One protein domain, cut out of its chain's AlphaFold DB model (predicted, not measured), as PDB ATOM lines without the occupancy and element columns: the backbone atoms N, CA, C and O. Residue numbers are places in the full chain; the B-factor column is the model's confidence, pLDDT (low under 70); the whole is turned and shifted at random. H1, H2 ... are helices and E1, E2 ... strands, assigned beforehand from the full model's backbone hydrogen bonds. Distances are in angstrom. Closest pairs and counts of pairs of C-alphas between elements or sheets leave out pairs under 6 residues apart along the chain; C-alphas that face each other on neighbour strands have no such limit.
ATOM      1  N   HIS A   2      44.567 -26.387  18.901       63.59
ATOM      2  CA  HIS A   2      45.534 -27.214  19.646       63.59
ATOM      3  C   HIS A   2      45.019 -28.584  20.144       63.59
ATOM      4  O   HIS A   2      45.766 -29.321  20.758       63.59
ATOM      5  N   ASN A   3      43.752 -28.913  19.896       67.75
ATOM      6  CA  ASN A   3      43.066 -30.112  20.369       67.75
ATOM      7  C   ASN A   3      42.344 -30.898  19.260       67.75
ATOM      8  O   ASN A   3      41.542 -31.783  19.534       67.75
ATOM      9  N   ARG A   4      42.541 -30.509  17.994       77.75
ATOM     10  CA  ARG A   4      41.854 -31.136  16.847       77.75
ATOM     11  C   ARG A   4      42.646 -32.292  16.242       77.75
ATOM     12  O   ARG A   4      42.115 -32.991  15.389       77.75
ATOM     13  N   ILE A   5      43.914 -32.417  16.621       86.31
ATOM     14  CA  ILE A   5      44.870 -33.382  16.091       86.31
ATOM     15  C   ILE A   5      45.500 -34.072  17.293       86.31
ATOM     16  O   ILE A   5      45.883 -33.401  18.250       86.31
ATOM     17  N   GLU A   6      45.578 -35.395  17.229       91.88
ATOM     18  CA  GLU A   6      46.318 -36.200  18.194       91.88
ATOM     19  C   GLU A   6      47.773 -36.308  17.744       91.88
ATOM     20  O   GLU A   6      48.048 -36.485  16.554       91.88
ATOM     21  N   ALA A   7      48.699 -36.175  18.685       93.94
ATOM     22  CA  ALA A   7      50.129 -36.226  18.418       93.94
ATOM     23  C   ALA A   7      50.882 -36.753  19.641       93.94
ATOM     24  O   ALA A   7      50.372 -36.717  20.759       93.94
ATOM     25  N   ASP A   8      52.128 -37.175  19.446       94.62
ATOM     26  CA  ASP A   8      52.989 -37.575  20.563       94.62
ATOM     27  C   ASP A   8      53.401 -36.363  21.415       94.62
ATOM     28  O   ASP A   8      53.450 -36.433  22.642       94.62
ATOM     29  N   ALA A   9      53.643 -35.220  20.765       95.50
ATOM     30  CA  ALA A   9      54.013 -33.972  21.417       95.50
ATOM     31  C   ALA A   9      53.336 -32.762  20.760       95.50
ATOM     32  O   ALA A   9      53.205 -32.677  19.538       95.50
ATOM     33  N   PHE A  10      52.967 -31.787  21.585       95.62
ATOM     34  CA  PHE A  10      52.457 -30.491  21.161       95.62
ATOM     35  C   PHE A  10      53.484 -29.394  21.463       95.62
ATOM     36  O   PHE A  10      53.858 -29.168  22.611       95.62
ATOM     37  N   VAL A  11      53.935 -28.689  20.422       95.44
ATOM     38  CA  VAL A  11      54.962 -27.641  20.531       95.44
ATOM     39  C   VAL A  11      54.373 -26.294  20.106       95.44
ATOM     40  O   VAL A  11      54.464 -25.920  18.932       95.44
ATOM     41  N   PRO A  12      53.717 -25.546  21.011       94.12
ATOM     42  CA  PRO A  12      53.248 -24.207  20.686       94.12
ATOM     43  C   PRO A  12      54.444 -23.257  20.519       94.12
ATOM     44  O   PRO A  12      55.028 -22.809  21.498       94.12
ATOM     45  N   ALA A  13      54.793 -22.935  19.271       92.06
ATOM     46  CA  ALA A  13      55.879 -22.013  18.901       92.06
ATOM     47  C   ALA A  13      55.378 -20.616  18.466       92.06
ATOM     48  O   ALA A  13      56.070 -19.863  17.787       92.06
ATOM     49  N   GLY A  14      54.143 -20.274  18.830       88.12
ATOM     50  CA  GLY A  14      53.517 -18.976  18.595       88.12
ATOM     51  C   GLY A  14      52.132 -18.924  19.238       88.12
ATOM     52  O   GLY A  14      51.757 -19.821  19.991       88.12
ATOM     53  N   GLY A  15      51.343 -17.901  18.913       86.06
ATOM     54  CA  GLY A  15      49.993 -17.720  19.455       86.06
ATOM     55  C   GLY A  15      49.916 -16.659  20.552       86.06
ATOM     56  O   GLY A  15      50.890 -15.967  20.838       86.06
ATOM     57  N   ARG A  16      48.719 -16.476  21.121       90.75
ATOM     58  CA  ARG A  16      48.501 -15.489  22.186       90.75
ATOM     59  C   ARG A  16      48.915 -16.086  23.537       90.75
ATOM     60  O   ARG A  16      48.656 -17.270  23.758       90.75
ATOM     61  N   PRO A  17      49.489 -15.293  24.453       93.19
ATOM     62  CA  PRO A  17      49.622 -15.715  25.840       93.19
ATOM     63  C   PRO A  17      48.278 -16.197  26.394       93.19
ATOM     64  O   PRO A  17      47.228 -15.665  26.023       93.19
ATOM     65  N   ASN A  18      48.322 -17.187  27.280       94.56
ATOM     66  CA  ASN A  18      47.165 -17.801  27.923       94.56
ATOM     67  C   ASN A  18      46.162 -18.391  26.911       94.56
ATOM     68  O   ASN A  18      44.956 -18.343  27.129       94.56
ATOM     69  N   THR A  19      46.645 -18.926  25.783       95.06
ATOM     70  CA  THR A  19      45.777 -19.608  24.805       95.06
ATOM     71  C   THR A  19      45.124 -20.844  25.426       95.06
ATOM     72  O   THR A  19      43.967 -21.136  25.115       95.06
ATOM     73  N   ILE A  20      45.849 -21.556  26.295       95.00
ATOM     74  CA  ILE A  20      45.287 -22.616  27.136       95.00
ATOM     75  C   ILE A  20      45.239 -22.111  28.582       95.00
ATOM     76  O   ILE A  20      46.268 -21.762  29.159       95.00
ATOM     77  N   ASP A  21      44.044 -22.074  29.161       96.38
ATOM     78  CA  ASP A  21      43.768 -21.564  30.504       96.38
ATOM     79  C   ASP A  21      42.854 -22.509  31.306       96.38
ATOM     80  O   ASP A  21      42.424 -23.557  30.821       96.38
ATOM     81  N   VAL A  22      42.559 -22.162  32.563       96.56
ATOM     82  CA  VAL A  22      41.728 -22.988  33.459       96.56
ATOM     83  C   VAL A  22      40.304 -23.209  32.928       96.56
ATOM     84  O   VAL A  22      39.661 -24.211  33.243       96.56
ATOM     85  N   HIS A  23      39.791 -22.304  32.100       96.75
ATOM     86  CA  HIS A  23      38.442 -22.399  31.561       96.75
ATOM     87  C   HIS A  23      38.379 -23.299  30.325       96.75
ATOM     88  O   HIS A  23      37.308 -23.824  30.015       96.75
ATOM     89  N   ASN A  24      39.503 -23.499  29.627       95.44
ATOM     90  CA  ASN A  24      39.530 -24.238  28.368       95.44
ATOM     91  C   ASN A  24      40.473 -25.457  28.327       95.44
ATOM     92  O   ASN A  24      40.366 -26.221  27.372       95.44
ATOM     93  N   TYR A  25      41.320 -25.708  29.335       95.69
ATOM     94  CA  TYR A  25      42.313 -26.801  29.300       95.69
ATOM     95  C   TYR A  25      41.703 -28.180  29.022       95.69
ATOM     96  O   TYR A  25      42.313 -28.987  28.329       95.69
ATOM     97  N   ARG A  26      40.471 -28.442  29.485       95.25
ATOM     98  CA  ARG A  26      39.759 -29.707  29.218       95.25
ATOM     99  C   ARG A  26      39.537 -29.966  27.737       95.25
ATOM    100  O   ARG A  26      39.386 -31.111  27.340       95.25
ATOM    101  N   GLN A  27      39.538 -28.920  26.914       94.81
ATOM    102  CA  GLN A  27      39.464 -29.073  25.469       94.81
ATOM    103  C   GLN A  27      40.697 -29.784  24.909       94.81
ATOM    104  O   GLN A  27      40.584 -30.344  23.830       94.81
ATOM    105  N   PHE A  28      41.836 -29.774  25.611       94.94
ATOM    106  CA  PHE A  28      43.046 -30.521  25.258       94.94
ATOM    107  C   PHE A  28      42.928 -32.027  25.543       94.94
ATOM    108  O   PHE A  28      43.780 -32.796  25.093       94.94
ATOM    109  N   LEU A  29      41.891 -32.454  26.270       94.00
ATOM    110  CA  LEU A  29      41.615 -33.851  26.587       94.00
ATOM    111  C   LEU A  29      40.645 -34.461  25.567       94.00
ATOM    112  O   LEU A  29      39.750 -33.795  25.040       94.00
ATOM    113  N   LYS A  30      40.829 -35.747  25.296       92.94
ATOM    114  CA  LYS A  30      39.949 -36.585  24.484       92.94
ATOM    115  C   LYS A  30      38.699 -36.978  25.288       92.94
ATOM    116  O   LYS A  30      38.688 -36.852  26.515       92.94
ATOM    117  N   PRO A  31      37.641 -37.496  24.634       91.56
ATOM    118  CA  PRO A  31      36.424 -37.934  25.325       91.56
ATOM    119  C   PRO A  31      36.638 -39.016  26.396       91.56
ATOM    120  O   PRO A  31      35.816 -39.138  27.298       91.56
ATOM    121  N   ASP A  32      37.720 -39.793  26.300       92.38
ATOM    122  CA  ASP A  32      38.105 -40.820  27.276       92.38
ATOM    123  C   ASP A  32      38.926 -40.274  28.463       92.38
ATOM    124  O   ASP A  32      39.292 -41.033  29.358       92.38
ATOM    125  N   GLY A  33      39.206 -38.966  28.486       91.38
ATOM    126  CA  GLY A  33      40.005 -38.295  29.512       91.38
ATOM    127  C   GLY A  33      41.514 -38.285  29.247       91.38
ATOM    128  O   GLY A  33      42.237 -37.573  29.941       91.38
ATOM    129  N   THR A  34      42.008 -39.007  28.237       94.06
ATOM    130  CA  THR A  34      43.430 -38.972  27.859       94.06
ATOM    131  C   THR A  34      43.774 -37.670  27.128       94.06
ATOM    132  O   THR A  34      42.902 -37.068  26.501       94.06
ATOM    133  N   PRO A  35      45.018 -37.170  27.179       95.38
ATOM    134  CA  PRO A  35      45.357 -35.917  26.517       95.38
ATOM    135  C   PRO A  35      45.554 -36.100  25.004       95.38
ATOM    136  O   PRO A  35      45.987 -37.152  24.534       95.38
ATOM    137  N   SER A  36      45.277 -35.052  24.224       94.75
ATOM    138  CA  SER A  36      45.532 -35.034  22.770       94.75
ATOM    139  C   SER A  36      47.022 -35.124  22.411       94.75
ATOM    140  O   SER A  36      47.349 -35.643  21.345       94.75
ATOM    141  N   ALA A  37      47.908 -34.695  23.316       95.81
ATOM    142  CA  ALA A  37      49.325 -35.044  23.324       95.81
ATOM    143  C   ALA A  37      49.822 -35.247  24.760       95.81
ATOM    144  O   ALA A  37      49.430 -34.513  25.667       95.81
ATOM    145  N   SER A  38      50.698 -36.229  24.978       95.31
ATOM    146  CA  SER A  38      51.220 -36.553  26.316       95.31
ATOM    147  C   SER A  38      52.325 -35.598  26.782       95.31
ATOM    148  O   SER A  38      52.588 -35.496  27.983       95.31
ATOM    149  N   LEU A  39      52.940 -34.872  25.843       97.12
ATOM    150  CA  LEU A  39      53.983 -33.882  26.083       97.12
ATOM    151  C   LEU A  39      53.598 -32.523  25.484       97.12
ATOM    152  O   LEU A  39      53.224 -32.432  24.316       97.12
ATOM    153  N   ILE A  40      53.768 -31.455  26.262       96.88
ATOM    154  CA  ILE A  40      53.729 -30.068  25.786       96.88
ATOM    155  C   ILE A  40      55.119 -29.451  25.960       96.88
ATOM    156  O   ILE A  40      55.684 -29.506  27.051       96.88
ATOM    157  N   VAL A  41      55.660 -28.832  24.908       97.06
ATOM    158  CA  VAL A  41      56.922 -28.072  24.959       97.06
ATOM    159  C   VAL A  41      56.646 -26.623  24.575       97.06
ATOM    160  O   VAL A  41      56.449 -26.310  23.402       97.06
ATOM    161  N   GLU A  42      56.589 -25.733  25.565       95.31
ATOM    162  CA  GLU A  42      56.162 -24.344  25.379       95.31
ATOM    163  C   GLU A  42      57.241 -23.486  24.692       95.31
ATOM    164  O   GLU A  42      57.988 -22.761  25.336       95.31
ATOM    165  N   GLY A  43      57.331 -23.534  23.360       92.69
ATOM    166  CA  GLY A  43      58.240 -22.658  22.606       92.69
ATOM    167  C   GLY A  43      57.865 -21.169  22.695       92.69
ATOM    168  O   GLY A  43      58.733 -20.298  22.695       92.69
ATOM    169  N   ALA A  44      56.570 -20.863  22.792       90.69
ATOM    170  CA  ALA A  44      56.045 -19.517  22.980       90.69
ATOM    171  C   ALA A  44      55.940 -19.143  24.462       90.69
ATOM    172  O   ALA A  44      55.548 -19.958  25.295       90.69
ATOM    173  N   ASN A  45      56.205 -17.871  24.767       89.31
ATOM    174  CA  ASN A  45      56.052 -17.341  26.119       89.31
ATOM    175  C   ASN A  45      54.595 -17.427  26.592       89.31
ATOM    176  O   ASN A  45      53.686 -16.908  25.936       89.31
ATOM    177  N   LEU A  46      54.410 -18.011  27.778       88.31
ATOM    178  CA  LEU A  46      53.160 -18.051  28.532       88.31
ATOM    179  C   LEU A  46      51.975 -18.622  27.736       88.31
ATOM    180  O   LEU A  46      50.864 -18.110  27.849       88.31
ATOM    181  N   PHE A  47      52.180 -19.651  26.906       94.94
ATOM    182  CA  PHE A  47      51.096 -20.222  26.097       94.94
ATOM    183  C   PHE A  47      50.017 -20.904  26.956       94.94
ATOM    184  O   PHE A  47      48.821 -20.716  26.704       94.94
ATOM    185  N   VAL A  48      50.434 -21.660  27.978       95.38
ATOM    186  CA  VAL A  48      49.575 -22.331  28.962       95.38
ATOM    187  C   VAL A  48      49.683 -21.619  30.317       95.38
ATOM    188  O   VAL A  48      50.785 -21.404  30.845       95.38
ATOM    189  N   THR A  49      48.545 -21.268  30.926       95.94
ATOM    190  CA  THR A  49      48.533 -20.654  32.266       95.94
ATOM    191  C   THR A  49      49.034 -21.627  33.336       95.94
ATOM    192  O   THR A  49      48.951 -22.845  33.182       95.94
ATOM    193  N   ALA A  50      49.533 -21.099  34.459       94.88
ATOM    194  CA  ALA A  50      50.028 -21.926  35.562       94.88
ATOM    195  C   ALA A  50      48.962 -22.908  36.090       94.88
ATOM    196  O   ALA A  50      49.253 -24.087  36.270       94.88
ATOM    197  N   GLU A  51      47.721 -22.442  36.260       95.94
ATOM    198  CA  GLU A  51      46.614 -23.287  36.720       95.94
ATOM    199  C   GLU A  51      46.255 -24.369  35.693       95.94
ATOM    200  O   GLU A  51      46.066 -25.526  36.059       95.94
ATOM    201  N   ALA A  52      46.234 -24.038  34.396       96.69
ATOM    202  CA  ALA A  52      45.989 -25.028  33.349       96.69
ATOM    203  C   ALA A  52      47.084 -26.098  33.294       96.69
ATOM    204  O   ALA A  52      46.769 -27.278  33.150       96.69
ATOM    205  N   ARG A  53      48.361 -25.717  33.459       96.06
ATOM    206  CA  ARG A  53      49.472 -26.681  33.537       96.06
ATOM    207  C   ARG A  53      49.284 -27.657  34.690       96.06
ATOM    208  O   ARG A  53      49.444 -28.858  34.496       96.06
ATOM    209  N   GLN A  54      48.917 -27.144  35.863       95.12
ATOM    210  CA  GLN A  54      48.665 -27.970  37.038       95.12
ATOM    211  C   GLN A  54      47.505 -28.944  36.801       95.12
ATOM    212  O   GLN A  54      47.669 -30.143  37.009       95.12
ATOM    213  N   ARG A  55      46.371 -28.461  36.279       96.50
ATOM    214  CA  ARG A  55      45.204 -29.306  35.984       96.50
ATOM    215  C   ARG A  55      45.497 -30.386  34.944       96.50
ATOM    216  O   ARG A  55      45.096 -31.527  35.128       96.50
ATOM    217  N   LEU A  56      46.209 -30.048  33.867       96.25
ATOM    218  CA  LEU A  56      46.598 -31.011  32.828       96.25
ATOM    219  C   LEU A  56      47.537 -32.098  33.365       96.25
ATOM    220  O   LEU A  56      47.418 -33.260  32.977       96.25
ATOM    221  N   TYR A  57      48.451 -31.731  34.263       95.06
ATOM    222  CA  TYR A  57      49.323 -32.688  34.933       95.06
ATOM    223  C   TYR A  57      48.535 -33.606  35.881       95.06
ATOM    224  O   TYR A  57      48.644 -34.823  35.776       95.06
ATOM    225  N   GLU A  58      47.704 -33.044  36.762       94.44
ATOM    226  CA  GLU A  58      46.956 -33.799  37.777       94.44
ATOM    227  C   GLU A  58      45.872 -34.712  37.183       94.44
ATOM    228  O   GLU A  58      45.700 -35.839  37.642       94.44
ATOM    229  N   GLU A  59      45.131 -34.242  36.174       94.56
ATOM    230  CA  GLU A  59      43.976 -34.971  35.625       94.56
ATOM    231  C   GLU A  59      44.360 -35.960  34.518       94.56
ATOM    232  O   GLU A  59      43.670 -36.960  34.333       94.56
ATOM    233  N   ALA A  60      45.437 -35.687  33.776       94.38
ATOM    234  CA  ALA A  60      45.774 -36.429  32.559       94.38
ATOM    235  C   ALA A  60      47.260 -36.808  32.438       94.38
ATOM    236  O   ALA A  60      47.660 -37.383  31.424       94.38
ATOM    237  N   GLY A  61      48.090 -36.495  33.440       94.44
ATOM    238  CA  GLY A  61      49.512 -36.849  33.448       94.44
ATOM    239  C   GLY A  61      50.333 -36.161  32.355       94.44
ATOM    240  O   GLY A  61      51.382 -36.674  31.967       94.44
ATOM    241  N   VAL A  62      49.862 -35.026  31.820       96.25
ATOM    242  CA  VAL A  62      50.554 -34.323  30.733       96.25
ATOM    243  C   VAL A  62      51.887 -33.786  31.242       96.25
ATOM    244  O   VAL A  62      51.938 -32.981  32.174       96.25
ATOM    245  N   LYS A  63      52.978 -34.192  30.594       97.12
ATOM    246  CA  LYS A  63      54.312 -33.651  30.858       97.12
ATOM    247  C   LYS A  63      54.437 -32.304  30.154       97.12
ATOM    248  O   LYS A  63      54.178 -32.209  28.959       97.12
ATOM    249  N   ILE A  64      54.813 -31.249  30.878       97.44
ATOM    250  CA  ILE A  64      54.871 -29.889  30.322       97.44
ATOM    251  C   ILE A  64      56.252 -29.282  30.557       97.44
ATOM    252  O   ILE A  64      56.593 -28.907  31.678       97.44
ATOM    253  N   VAL A  65      57.037 -29.149  29.489       97.44
ATOM    254  CA  VAL A  65      58.278 -28.371  29.499       97.44
ATOM    255  C   VAL A  65      57.899 -26.903  29.359       97.44
ATOM    256  O   VAL A  65      57.467 -26.454  28.294       97.44
ATOM    257  N   ARG A  66      58.038 -26.176  30.467       94.81
ATOM    258  CA  ARG A  66      57.697 -24.760  30.570       94.81
ATOM    259  C   ARG A  66      58.575 -23.900  29.654       94.81
ATOM    260  O   ARG A  66      59.744 -24.218  29.425       94.81
TER     261      ARG A  66
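What this domain is: This is residues 2 to 66 of the 273 residues of the protein "Hypothetical protein" of Pseudictyota dubia (UniProt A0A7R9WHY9). This domain has little regular structure: mostly loop, with a two-stranded parallel sheet, E1 and E2, along one side, H2 packed near E2, and short H1 beyond H2. Residues 2 to 24, unnamed, pair in parallel with E1 at residues 9 to 10 and lead to H1. The 65 printed residues run H1, E1, H2, E2, a mixed class with 21 residues in named elements; they are compact, radius of gyration of the C-alphas 10.3 A, spanning 29 by 21 by 18 A.

Where its parts are: Find E1, residues 39 to 41, from C-alpha 39 at (53.983, -33.882, 26.083); E2 is residues 63 to 65. H2, residues 50 to 60, runs 15.4 A to C-alpha 60 at (45.774, -36.429, 32.559). H1 is residues 25 to 28.

How they stand to each other: Look at N 40 and O 63, 2.8 A apart, within hydrogen-bond range; E1 and E2 are parallel at 10 degrees. E1, H2 and E2 form a strand-helix-strand unit, two parallel strands with a helix between, its crossover right-handed. The closest C-alphas of H2 and E2, Tyr 57 and Lys 63, are 6.5 A apart. H1 and H2 touch, closest at the C-alphas of Tyr 25 and Ala 52, 5.7 A. H1 and E2 are apart. In H2 every O i to N i+4 pair is within hydrogen-bond range; H1 is too short for one.

The domain as a whole: The C-alphas farthest apart, Asp 32 and Asn 45, are 29.6 A apart. The printed part has no cut; no link is long. Residues 2 to 3 have pLDDT under 70.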